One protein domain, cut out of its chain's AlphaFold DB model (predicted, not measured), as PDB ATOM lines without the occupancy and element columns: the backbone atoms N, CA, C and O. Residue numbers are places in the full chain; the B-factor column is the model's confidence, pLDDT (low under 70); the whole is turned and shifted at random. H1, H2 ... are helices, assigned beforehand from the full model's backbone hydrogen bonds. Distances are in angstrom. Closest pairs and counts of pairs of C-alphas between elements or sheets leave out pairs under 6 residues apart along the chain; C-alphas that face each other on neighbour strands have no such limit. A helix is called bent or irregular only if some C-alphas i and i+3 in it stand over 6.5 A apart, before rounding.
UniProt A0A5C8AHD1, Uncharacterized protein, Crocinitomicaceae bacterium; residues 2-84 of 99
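This is residues 2 to 84 of the 99 residues of an uncharacterized protein of Crocinitomicaceae bacterium (UniProt A0A5C8AHD1). Two long helices, H3 and H4, make an open V with a gap between its arms, joined at the narrow end by residues 49 to 56. The short helix H1 lies side by side with residues 28 to 36 of H3, on the side away from H4, and little H2 turns the corner between H1 and the start of H3. From residue 64 to 84 the H4 arm and the tail after it stick out free. The printed part has 83 residues with four named helices, in the order H1, H2, H3, H4, and no named strand: an all-helix domain. It is loose, with a radius of gyration of the C-alphas of 16.8 A, and flat, spanning 47 by 38 by 17 A.

Find C-alpha 22 at (-12.023, 97.212, 194.405); from there H3, residues 22 to 48, runs 38.8 A to C-alpha 48 at (22.625, 83.516, 183.534). Look next at H4, residues 57 to 78, which runs 31.4 A and ends with C-alpha 78 at (1.642, 112.994, 191.511). Go back to Phe 2 for H1, residues 2 to 12, 14.6 A long. H1 is irregular, but only just: C-alphas 5 and 8 are 6.7 A apart. H2, residues 16 to 20, measures 6.5 A.

Begin at H3, the longest helix. H1 touches its residues 28 to 36 alone, and their closest C-alphas, those of Asn 5 and Val 32, are 5.4 A apart. The two run opposite ways at a shallow tilt of 8 degrees. H2 and H3 only just touch, and only at the corner by their link, with 3 pairs of C-alphas within 8 A; the closest are those of Ala 18 and Val 24, at 6.0 A. H1 and H2 are close but not clearly touching: their closest C-alphas, those of Leu 12 and Ala 18, are 6.8 A apart. H4 is apart from H1, H2 and H3. In the backbone, every O i to N i+4 pair is within hydrogen-bond range in H2, H3 and H4, and 5 of 7 are in H1.

The two C-alphas farthest apart are those of Glu 51 and Thr 84, 50.5 A. Residues 64 to 84 stand free, of which 64 to 78 belong to H4; the body without them spans 44 by 22 by 11 A. The printed part has no cut. The links from H1 to H2 and from H2 to H3 are tight, and the 8-residue link from H3 to H4 is short. Mean pLDDT of the printed part is 84.0; look for the low values, under 70, at residues 51 and 53.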
ATOM      1  N   PHE A   2       2.000  80.039 183.982       72.81
ATOM      2  CA  PHE A   2       0.661  80.037 183.375       72.81
ATOM      3  C   PHE A   2      -0.499  80.048 184.389       72.81
ATOM      4  O   PHE A   2      -1.426  80.837 184.269       72.81
ATOM      5  N   ILE A   3      -0.442  79.239 185.450       77.00
ATOM      6  CA  ILE A   3      -1.545  79.201 186.427       77.00
ATOM      7  C   ILE A   3      -1.664  80.524 187.203       77.00
ATOM      8  O   ILE A   3      -2.767  81.024 187.385       77.00
ATOM      9  N   ILE A   4      -0.537  81.115 187.611       77.19
ATOM     10  CA  ILE A   4      -0.501  82.333 188.439       77.19
ATOM     11  C   ILE A   4      -0.794  83.590 187.609       77.19
ATOM     12  O   ILE A   4      -1.561  84.439 188.044       77.19
ATOM     13  N   ASN A   5      -0.222  83.696 186.406       77.56
ATOM     14  CA  ASN A   5      -0.361  84.880 185.556       77.56
ATOM     15  C   ASN A   5      -1.587  84.833 184.635       77.56
ATOM     16  O   ASN A   5      -2.039  85.882 184.191       77.56
ATOM     17  N   PHE A   6      -2.131  83.648 184.333       76.75
ATOM     18  CA  PHE A   6      -3.220  83.502 183.363       76.75
ATOM     19  C   PHE A   6      -4.471  82.848 183.951       76.75
ATOM     20  O   PHE A   6      -5.536  83.460 183.924       76.75
ATOM     21  N   ALA A   7      -4.378  81.644 184.521       82.31
ATOM     22  CA  ALA A   7      -5.580  80.937 184.981       82.31
ATOM     23  C   ALA A   7      -6.236  81.613 186.200       82.31
ATOM     24  O   ALA A   7      -7.451  81.791 186.235       82.31
ATOM     25  N   PHE A   8      -5.438  82.028 187.183       82.31
ATOM     26  CA  PHE A   8      -5.928  82.615 188.429       82.31
ATOM     27  C   PHE A   8      -6.625  83.977 188.234       82.31
ATOM     28  O   PHE A   8      -7.760  84.125 188.696       82.31
ATOM     29  N   PRO A   9      -6.050  84.949 187.494       82.00
ATOM     30  CA  PRO A   9      -6.719  86.221 187.231       82.00
ATOM     31  C   PRO A   9      -7.946  86.048 186.337       82.00
ATOM     32  O   PRO A   9      -8.959  86.702 186.563       82.00
ATOM     33  N   MET A  10      -7.878  85.150 185.346       84.75
ATOM     34  CA  MET A  10      -8.983  84.912 184.418       84.75
ATOM     35  C   MET A  10     -10.214  84.349 185.131       84.75
ATOM     36  O   MET A  10     -11.315  84.850 184.918       84.75
ATOM     37  N   LEU A  11     -10.032  83.367 186.019       83.75
ATOM     38  CA  LEU A  11     -11.139  82.762 186.760       83.75
ATOM     39  C   LEU A  11     -11.740  83.729 187.790       83.75
ATOM     40  O   LEU A  11     -12.961  83.851 187.873       83.75
ATOM     41  N   LEU A  12     -10.903  84.453 188.542       81.25
ATOM     42  CA  LEU A  12     -11.387  85.399 189.555       81.25
ATOM     43  C   LEU A  12     -12.066  86.625 188.941       81.25
ATOM     44  O   LEU A  12     -13.090  87.077 189.450       81.25
ATOM     45  N   LEU A  13     -11.541  87.139 187.828       83.38
ATOM     46  CA  LEU A  13     -12.113  88.285 187.125       83.38
ATOM     47  C   LEU A  13     -13.156  87.872 186.078       83.38
ATOM     48  O   LEU A  13     -13.541  88.701 185.263       83.38
ATOM     49  N   MET A  14     -13.644  86.628 186.059       83.69
ATOM     50  CA  MET A  14     -14.700  86.235 185.119       83.69
ATOM     51  C   MET A  14     -16.051  86.865 185.492       83.69
ATOM     52  O   MET A  14     -16.805  87.297 184.619       83.69
ATOM     53  N   SER A  15     -16.348  86.958 186.791       81.38
ATOM     54  CA  SER A  15     -17.612  87.517 187.281       81.38
ATOM     55  C   SER A  15     -17.599  89.051 187.284       81.38
ATOM     56  O   SER A  15     -16.594  89.689 187.605       81.38
ATOM     57  N   ARG A  16     -18.736  89.668 186.933       76.19
ATOM     58  CA  ARG A  16     -18.883  91.135 186.916       76.19
ATOM     59  C   ARG A  16     -18.704  91.742 188.309       76.19
ATOM     60  O   ARG A  16     -18.075  92.789 188.438       76.19
ATOM     61  N   ASP A  17     -19.210  91.068 189.335       76.12
ATOM     62  CA  ASP A  17     -19.175  91.566 190.710       76.12
ATOM     63  C   ASP A  17     -17.746  91.576 191.272       76.12
ATOM     64  O   ASP A  17     -17.346  92.540 191.925       76.12
ATOM     65  N   ALA A  18     -16.919  90.582 190.920       76.56
ATOM     66  CA  ALA A  18     -15.498  90.573 191.273       76.56
ATOM     67  C   ALA A  18     -14.709  91.714 190.612       76.56
ATOM     68  O   ALA A  18     -13.783  92.243 191.222       76.56
ATOM     69  N   LYS A  19     -15.087  92.138 189.395       79.38
ATOM     70  CA  LYS A  19     -14.456  93.291 188.725       79.38
ATOM     71  C   LYS A  19     -14.821  94.625 189.373       79.38
ATOM     72  O   LYS A  19     -14.011  95.546 189.351       79.38
ATOM     73  N   ARG A  20     -16.034  94.743 189.923       80.75
ATOM     74  CA  ARG A  20     -16.518  95.975 190.570       80.75
ATOM     75  C   ARG A  20     -16.078  96.100 192.025       80.75
ATOM     76  O   ARG A  20     -16.017  97.207 192.552       80.75
ATOM     77  N   HIS A  21     -15.728  94.991 192.670       86.31
ATOM     78  CA  HIS A  21     -15.141  95.024 194.000       86.31
ATOM     79  C   HIS A  21     -13.664  95.422 193.951       86.31
ATOM     80  O   HIS A  21     -12.789  94.603 193.663       86.31
ATOM     81  N   ALA A  22     -13.381  96.670 194.337       83.19
ATOM     82  CA  ALA A  22     -12.023  97.212 194.405       83.19
ATOM     83  C   ALA A  22     -11.055  96.308 195.193       83.19
ATOM     84  O   ALA A  22      -9.937  96.085 194.748       83.19
ATOM     85  N   GLY A  23     -11.493  95.708 196.308       85.38
ATOM     86  CA  GLY A  23     -10.650  94.807 197.104       85.38
ATOM     87  C   GLY A  23     -10.210  93.541 196.357       85.38
ATOM     88  O   GLY A  23      -9.038  93.168 196.419       85.38
ATOM     89  N   VAL A  24     -11.121  92.909 195.608       84.69
ATOM     90  CA  VAL A  24     -10.809  91.713 194.805       84.69
ATOM     91  C   VAL A  24      -9.890  92.088 193.646       84.69
ATOM     92  O   VAL A  24      -8.900  91.400 193.397       84.69
ATOM     93  N   LEU A  25     -10.160  93.218 192.989       85.88
ATOM     94  CA  LEU A  25      -9.342  93.713 191.886       85.88
ATOM     95  C   LEU A  25      -7.909  94.042 192.329       85.88
ATOM     96  O   LEU A  25      -6.957  93.622 191.671       85.88
ATOM     97  N   THR A  26      -7.736  94.735 193.459       86.94
ATOM     98  CA  THR A  26      -6.409  95.043 194.012       86.94
ATOM     99  C   THR A  26      -5.658  93.771 194.395       86.94
ATOM    100  O   THR A  26      -4.472  93.654 194.088       86.94
ATOM    101  N   PHE A  27      -6.332  92.794 195.010       88.00
ATOM    102  CA  PHE A  27      -5.713  91.512 195.356       88.00
ATOM    103  C   PHE A  27      -5.224  90.753 194.116       88.00
ATOM    104  O   PHE A  27      -4.058  90.360 194.059       88.00
ATOM    105  N   VAL A  28      -6.076  90.604 193.096       88.00
ATOM    106  CA  VAL A  28      -5.698  89.943 191.837       88.00
ATOM    107  C   VAL A  28      -4.556  90.695 191.149       88.00
ATOM    108  O   VAL A  28      -3.604  90.064 190.692       88.00
ATOM    109  N   GLY A  29      -4.598  92.030 191.132       86.31
ATOM    110  CA  GLY A  29      -3.531  92.862 190.575       86.31
ATOM    111  C   GLY A  29      -2.180  92.647 191.261       86.31
ATOM    112  O   GLY A  29      -1.168  92.503 190.578       86.31
ATOM    113  N   MET A  30      -2.156  92.549 192.594       89.00
ATOM    114  CA  MET A  30      -0.928  92.229 193.335       89.00
ATOM    115  C   MET A  30      -0.393  90.842 192.963       89.00
ATOM    116  O   MET A  30       0.801  90.702 192.707       89.00
ATOM    117  N   VAL A  31      -1.261  89.829 192.879       88.75
ATOM    118  CA  VAL A  31      -0.855  88.463 192.503       88.75
ATOM    119  C   VAL A  31      -0.251  88.423 191.097       88.75
ATOM    120  O   VAL A  31       0.796  87.803 190.910       88.75
ATOM    121  N   VAL A  32      -0.854  89.123 190.131       89.69
ATOM    122  CA  VAL A  32      -0.312  89.240 188.764       89.69
ATOM    123  C   VAL A  32       1.042  89.944 188.767       89.69
ATOM    124  O   VAL A  32       1.972  89.476 188.116       89.69
ATOM    125  N   LEU A  33       1.181  91.036 189.523       88.88
ATOM    126  CA  LEU A  33       2.435  91.783 189.603       88.88
ATOM    127  C   LEU A  33       3.584  90.901 190.117       88.88
ATOM    128  O   LEU A  33       4.649  90.852 189.500       88.88
ATOM    129  N   PHE A  34       3.356  90.163 191.208       88.44
ATOM    130  CA  PHE A  34       4.346  89.218 191.729       88.44
ATOM    131  C   PHE A  34       4.601  88.071 190.753       88.44
ATOM    132  O   PHE A  34       5.753  87.723 190.513       88.44
ATOM    133  N   GLY A  35       3.555  87.508 190.150       88.25
ATOM    134  CA  GLY A  35       3.692  86.432 189.175       88.25
ATOM    135  C   GLY A  35       4.522  86.833 187.952       88.25
ATOM    136  O   GLY A  35       5.310  86.023 187.460       88.25
ATOM    137  N   HIS A  36       4.406  88.076 187.479       88.81
ATOM    138  CA  HIS A  36       5.256  88.608 186.413       88.81
ATOM    139  C   HIS A  36       6.688  88.855 186.866       88.81
ATOM    140  O   HIS A  36       7.616  88.561 186.115       88.81
ATOM    141  N   TRP A  37       6.892  89.332 188.095       87.06
ATOM    142  CA  TRP A  37       8.242  89.457 188.630       87.06
ATOM    143  C   TRP A  37       8.967  88.104 188.657       87.06
ATOM    144  O   TRP A  37      10.104  88.016 188.191       87.06
ATOM    145  N   VAL A  38       8.305  87.036 189.122       87.12
ATOM    146  CA  VAL A  38       8.916  85.696 189.131       87.12
ATOM    147  C   VAL A  38       9.163  85.195 187.698       87.12
ATOM    148  O   VAL A  38      10.156  84.518 187.457       87.12
ATOM    149  N   ASP A  39       8.297  85.518 186.732       88.12
ATOM    150  CA  ASP A  39       8.480  85.119 185.326       88.12
ATOM    151  C   ASP A  39       9.765  85.721 184.733       88.12
ATOM    152  O   ASP A  39      10.614  85.007 184.192       88.12
ATOM    153  N   VAL A  40       9.965  87.025 184.948       85.94
ATOM    154  CA  VAL A  40      11.194  87.733 184.568       85.94
ATOM    155  C   VAL A  40      12.403  87.176 185.323       85.94
ATOM    156  O   VAL A  40      13.460  86.971 184.727       85.94
ATOM    157  N   TYR A  41      12.254  86.875 186.616       85.00
ATOM    158  CA  TYR A  41      13.318  86.289 187.429       85.00
ATOM    159  C   TYR A  41      13.787  84.937 186.874       85.00
ATOM    160  O   TYR A  41      14.987  84.743 186.690       85.00
ATOM    161  N   ILE A  42      12.867  84.020 186.551       84.50
ATOM    162  CA  ILE A  42      13.218  82.703 185.994       84.50
ATOM    163  C   ILE A  42      13.875  82.845 184.619       84.50
ATOM    164  O   ILE A  42      14.844  82.141 184.341       84.50
ATOM    165  N   MET A  43      13.400  83.767 183.778       85.75
ATOM    166  CA  MET A  43      13.994  84.012 182.461       85.75
ATOM    167  C   MET A  43      15.444  84.510 182.568       85.75
ATOM    168  O   MET A  43      16.318  84.021 181.853       85.75
ATOM    169  N   ILE A  44      15.711  85.452 183.477       84.12
ATOM    170  CA  ILE A  44      17.043  86.046 183.653       84.12
ATOM    171  C   ILE A  44      17.988  85.074 184.369       84.12
ATOM    172  O   ILE A  44      19.088  84.823 183.879       84.12
ATOM    173  N   MET A  45      17.571  84.507 185.504       81.44
ATOM    174  CA  MET A  45      18.423  83.632 186.321       81.44
ATOM    175  C   MET A  45      18.629  82.262 185.683       81.44
ATOM    176  O   MET A  45      19.730  81.716 185.750       81.44
ATOM    177  N   GLY A  46      17.607  81.725 185.011       77.25
ATOM    178  CA  GLY A  46      17.737  80.501 184.221       77.25
ATOM    179  C   GLY A  46      18.702  80.673 183.047       77.25
ATOM    180  O   GLY A  46      19.442  79.746 182.730       77.25
ATOM    181  N   GLY A  47      18.751  81.870 182.447       77.69
ATOM    182  CA  GLY A  47      19.694  82.201 181.379       77.69
ATOM    183  C   GLY A  47      21.121  82.507 181.851       77.69
ATOM    184  O   GLY A  47      22.062  82.230 181.111       77.69
ATOM    185  N   SER A  48      21.306  83.068 183.051       77.38
ATOM    186  CA  SER A  48      22.625  83.516 183.534       77.38
ATOM    187  C   SER A  48      23.345  82.520 184.449       77.38
ATOM    188  O   SER A  48      24.565  82.396 184.361       77.38
ATOM    189  N   MET A  49      22.621  81.825 185.334       72.38
ATOM    190  CA  MET A  49      23.200  81.028 186.428       72.38
ATOM    191  C   MET A  49      22.885  79.530 186.349       72.38
ATOM    192  O   MET A  49      23.525  78.747 187.056       72.38
ATOM    193  N   GLY A  50      21.952  79.112 185.485       72.75
ATOM    194  CA  GLY A  50      21.622  77.700 185.267       72.75
ATOM    195  C   GLY A  50      21.282  76.974 186.575       72.75
ATOM    196  O   GLY A  50      20.360  77.364 187.286       72.75
ATOM    197  N   GLU A  51      22.049  75.937 186.919       69.94
ATOM    198  CA  GLU A  51      21.829  75.103 188.114       69.94
ATOM    199  C   GLU A  51      22.146  75.797 189.455       69.94
ATOM    200  O   GLU A  51      21.713  75.317 190.499       69.94
ATOM    201  N   ASN A  52      22.852  76.936 189.456       71.56
ATOM    202  CA  ASN A  52      23.181  77.684 190.680       71.56
ATOM    203  C   ASN A  52      22.184  78.812 190.995       71.56
ATOM    204  O   ASN A  52      22.442  79.636 191.877       71.56
ATOM    205  N   ALA A  53      21.064  78.890 190.271       65.06
ATOM    206  CA  ALA A  53      20.041  79.904 190.486       65.06
ATOM    207  C   ALA A  53      19.408  79.746 191.879       65.06
ATOM    208  O   ALA A  53      18.585  78.864 192.118       65.06
ATOM    209  N   SER A  54      19.794  80.623 192.805       70.88
ATOM    210  CA  SER A  54      19.194  80.718 194.132       70.88
ATOM    211  C   SER A  54      18.618  82.112 194.329       70.88
ATOM    212  O   SER A  54      19.160  83.099 193.836       70.88
ATOM    213  N   ILE A  55      17.488  82.194 195.030       73.06
ATOM    214  CA  ILE A  55      16.945  83.477 195.469       73.06
ATOM    215  C   ILE A  55      17.722  83.864 196.722       73.06
ATOM    216  O   ILE A  55      17.448  83.365 197.816       73.06
ATOM    217  N   GLY A  56      18.725  84.713 196.551       80.12
ATOM    218  CA  GLY A  56      19.490  85.281 197.643       80.12
ATOM    219  C   GLY A  56      18.855  86.546 198.220       80.12
ATOM    220  O   GLY A  56      17.852  87.096 197.753       80.12
ATOM    221  N   PHE A  57      19.492  87.041 199.280       80.81
ATOM    222  CA  PHE A  57      19.144  88.319 199.899       80.81
ATOM    223  C   PHE A  57      19.384  89.507 198.951       80.81
ATOM    224  O   PHE A  57      18.708  90.531 199.050       80.81
ATOM    225  N   MET A  58      20.327  89.369 198.015       82.31
ATOM    226  CA  MET A  58      20.683  90.424 197.070       82.31
ATOM    227  C   MET A  58      19.562  90.685 196.057       82.31
ATOM    228  O   MET A  58      19.255  91.840 195.771       82.31
ATOM    229  N   GLU A  59      18.901  89.641 195.567       81.25
ATOM    230  CA  GLU A  59      17.828  89.739 194.579       81.25
ATOM    231  C   GLU A  59      16.564  90.354 195.184       81.25
ATOM    232  O   GLU A  59      15.940  91.224 194.573       81.25
ATOM    233  N   ILE A  60      16.233  89.974 196.422       84.19
ATOM    234  CA  ILE A  60      15.125  90.579 197.173       84.19
ATOM    235  C   ILE A  60      15.447  92.042 197.512       84.19
ATOM    236  O   ILE A  60      14.591  92.916 197.358       84.19
ATOM    237  N   GLY A  61      16.684  92.332 197.928       86.56
ATOM    238  CA  GLY A  61      17.137  93.694 198.208       86.56
ATOM    239  C   GLY A  61      17.065  94.600 196.979       86.56
ATOM    240  O   GLY A  61      16.575  95.726 197.072       86.56
ATOM    241  N   LEU A  62      17.477  94.096 195.813       87.06
ATOM    242  CA  LEU A  62      17.405  94.826 194.548       87.06
ATOM    243  C   LEU A  62      15.953  95.074 194.117       87.06
ATOM    244  O   LEU A  62      15.622  96.194 193.725       87.06
ATOM    245  N   LEU A  63      15.080  94.067 194.238       88.06
ATOM    246  CA  LEU A  63      13.645  94.210 193.977       88.06
ATOM    247  C   LEU A  63      13.059  95.336 194.829       88.06
ATOM    248  O   LEU A  63      12.451  96.259 194.288       88.06
ATOM    249  N   LEU A  64      13.270  95.293 196.148       89.69
ATOM    250  CA  LEU A  64      12.723  96.290 197.068       89.69
ATOM    251  C   LEU A  64      13.304  97.687 196.826       89.69
ATOM    252  O   LEU A  64      12.567  98.668 196.912       89.69
ATOM    253  N   ALA A  65      14.590  97.795 196.483       92.31
ATOM    254  CA  ALA A  65      15.218  99.074 196.160       92.31
ATOM    255  C   ALA A  65      14.608  99.709 194.899       92.31
ATOM    256  O   ALA A  65      14.245 100.888 194.913       92.31
ATOM    257  N   ILE A  66      14.444  98.926 193.827       90.94
ATOM    258  CA  ILE A  66      13.836  99.397 192.576       90.94
ATOM    259  C   ILE A  66      12.355  99.722 192.791       90.94
ATOM    260  O   ILE A  66      11.895 100.779 192.360       90.94
ATOM    261  N   LEU A  67      11.617  98.865 193.503       92.06
ATOM    262  CA  LEU A  67      10.209  99.092 193.833       92.06
ATOM    263  C   LEU A  67      10.029 100.372 194.663       92.06
ATOM    264  O   LEU A  67       9.169 101.197 194.355       92.06
ATOM    265  N   GLY A  68      10.866 100.574 195.682       92.25
ATOM    266  CA  GLY A  68      10.841 101.771 196.519       92.25
ATOM    267  C   GLY A  68      11.161 103.040 195.730       92.25
ATOM    268  O   GLY A  68      10.470 104.052 195.879       92.25
ATOM    269  N   LEU A  69      12.158 102.986 194.841       95.50
ATOM    270  CA  LEU A  69      12.476 104.095 193.944       95.50
ATOM    271  C   LEU A  69      11.306 104.407 193.005       95.50
ATOM    272  O   LEU A  69      10.936 105.571 192.865       95.50
ATOM    273  N   PHE A  70      10.698 103.380 192.408       93.56
ATOM    274  CA  PHE A  70       9.548 103.525 191.520       93.56
ATOM    275  C   PHE A  70       8.378 104.214 192.230       93.56
ATOM    276  O   PHE A  70       7.886 105.239 191.753       93.56
ATOM    277  N   ILE A  71       7.995 103.725 193.414       93.94
ATOM    278  CA  ILE A  71       6.923 104.322 194.222       93.94
ATOM    279  C   ILE A  71       7.246 105.783 194.551       93.94
ATOM    280  O   ILE A  71       6.403 106.661 194.361       93.94
ATOM    281  N   LYS A  72       8.479 106.077 194.983       94.44
ATOM    282  CA  LYS A  72       8.902 107.445 195.306       94.44
ATOM    283  C   LYS A  72       8.795 108.377 194.101       94.44
ATOM    284  O   LYS A  72       8.299 109.495 194.244       94.44
ATOM    285  N   VAL A  73       9.252 107.941 192.928       95.12
ATOM    286  CA  VAL A  73       9.190 108.735 191.693       95.12
ATOM    287  C   VAL A  73       7.740 108.999 191.297       95.12
ATOM    288  O   VAL A  73       7.403 110.144 190.995       95.12
ATOM    289  N   ILE A  74       6.869 107.990 191.345       93.06
ATOM    290  CA  ILE A  74       5.447 108.149 191.014       93.06
ATOM    291  C   ILE A  74       4.763 109.117 191.984       93.06
ATOM    292  O   ILE A  74       4.156 110.089 191.536       93.06
ATOM    293  N   LEU A  75       4.930 108.928 193.297       92.75
ATOM    294  CA  LEU A  75       4.334 109.812 194.304       92.75
ATOM    295  C   LEU A  75       4.847 111.251 194.182       92.75
ATOM    296  O   LEU A  75       4.053 112.184 194.214       92.75
ATOM    297  N   THR A  76       6.149 111.444 193.958       92.38
ATOM    298  CA  THR A  76       6.733 112.787 193.778       92.38
ATOM    299  C   THR A  76       6.229 113.475 192.506       92.38
ATOM    300  O   THR A  76       6.197 114.700 192.438       92.38
ATOM    301  N   ASN A  77       5.864 112.723 191.466       91.06
ATOM    302  CA  ASN A  77       5.278 113.308 190.260       91.06
ATOM    303  C   ASN A  77       3.778 113.585 190.420       91.06
ATOM    304  O   ASN A  77       3.316 114.615 189.937       91.06
ATOM    305  N   LEU A  78       3.046 112.749 191.163       90.56
ATOM    306  CA  LEU A  78       1.642 112.994 191.511       90.56
ATOM    307  C   LEU A  78       1.456 114.286 192.319       90.56
ATOM    308  O   LEU A  78       0.443 114.952 192.157       90.56
ATOM    309  N   THR A  79       2.434 114.699 193.135       88.56
ATOM    310  CA  THR A  79       2.350 115.972 193.877       88.56
ATOM    311  C   THR A  79       2.577 117.218 193.018       88.56
ATOM    312  O   THR A  79       2.359 118.327 193.498       88.56
ATOM    313  N   LYS A  80       3.060 117.081 191.775       87.44
ATOM    314  CA  LYS A  80       3.393 118.230 190.909       87.44
ATOM    315  C   LYS A  80       2.211 118.740 190.086       87.44
ATOM    316  O   LYS A  80       2.304 119.827 189.525       87.44
ATOM    317  N   ALA A  81       1.134 117.966 189.977       84.25
ATOM    318  CA  ALA A  81      -0.011 118.272 189.130       84.25
ATOM    319  C   ALA A  81      -1.328 117.918 189.841       84.25
ATOM    320  O   ALA A  81      -1.340 117.027 190.691       84.25
ATOM    321  N   PRO A  82      -2.444 118.593 189.515       82.62
ATOM    322  CA  PRO A  82      -3.749 118.235 190.061       82.62
ATOM    323  C   PRO A  82      -4.156 116.821 189.615       82.62
ATOM    324  O   PRO A  82      -4.027 116.475 188.443       82.62
ATOM    325  N   LEU A  83      -4.677 116.017 190.552       79.38
ATOM    326  CA  LEU A  83      -5.103 114.626 190.312       79.38
ATOM    327  C   LEU A  83      -6.288 114.513 189.338       79.38
ATOM    328  O   LEU A  83      -6.483 113.474 188.717       79.38
ATOM    329  N   THR A  84      -7.068 115.583 189.202       77.38
ATOM    330  CA  THR A  84      -8.188 115.694 188.266       77.38
ATOM    331  C   THR A  84      -7.905 116.807 187.266       77.38
ATOM    332  O   THR A  84      -7.601 117.941 187.651       77.38
TER     333      THR A  84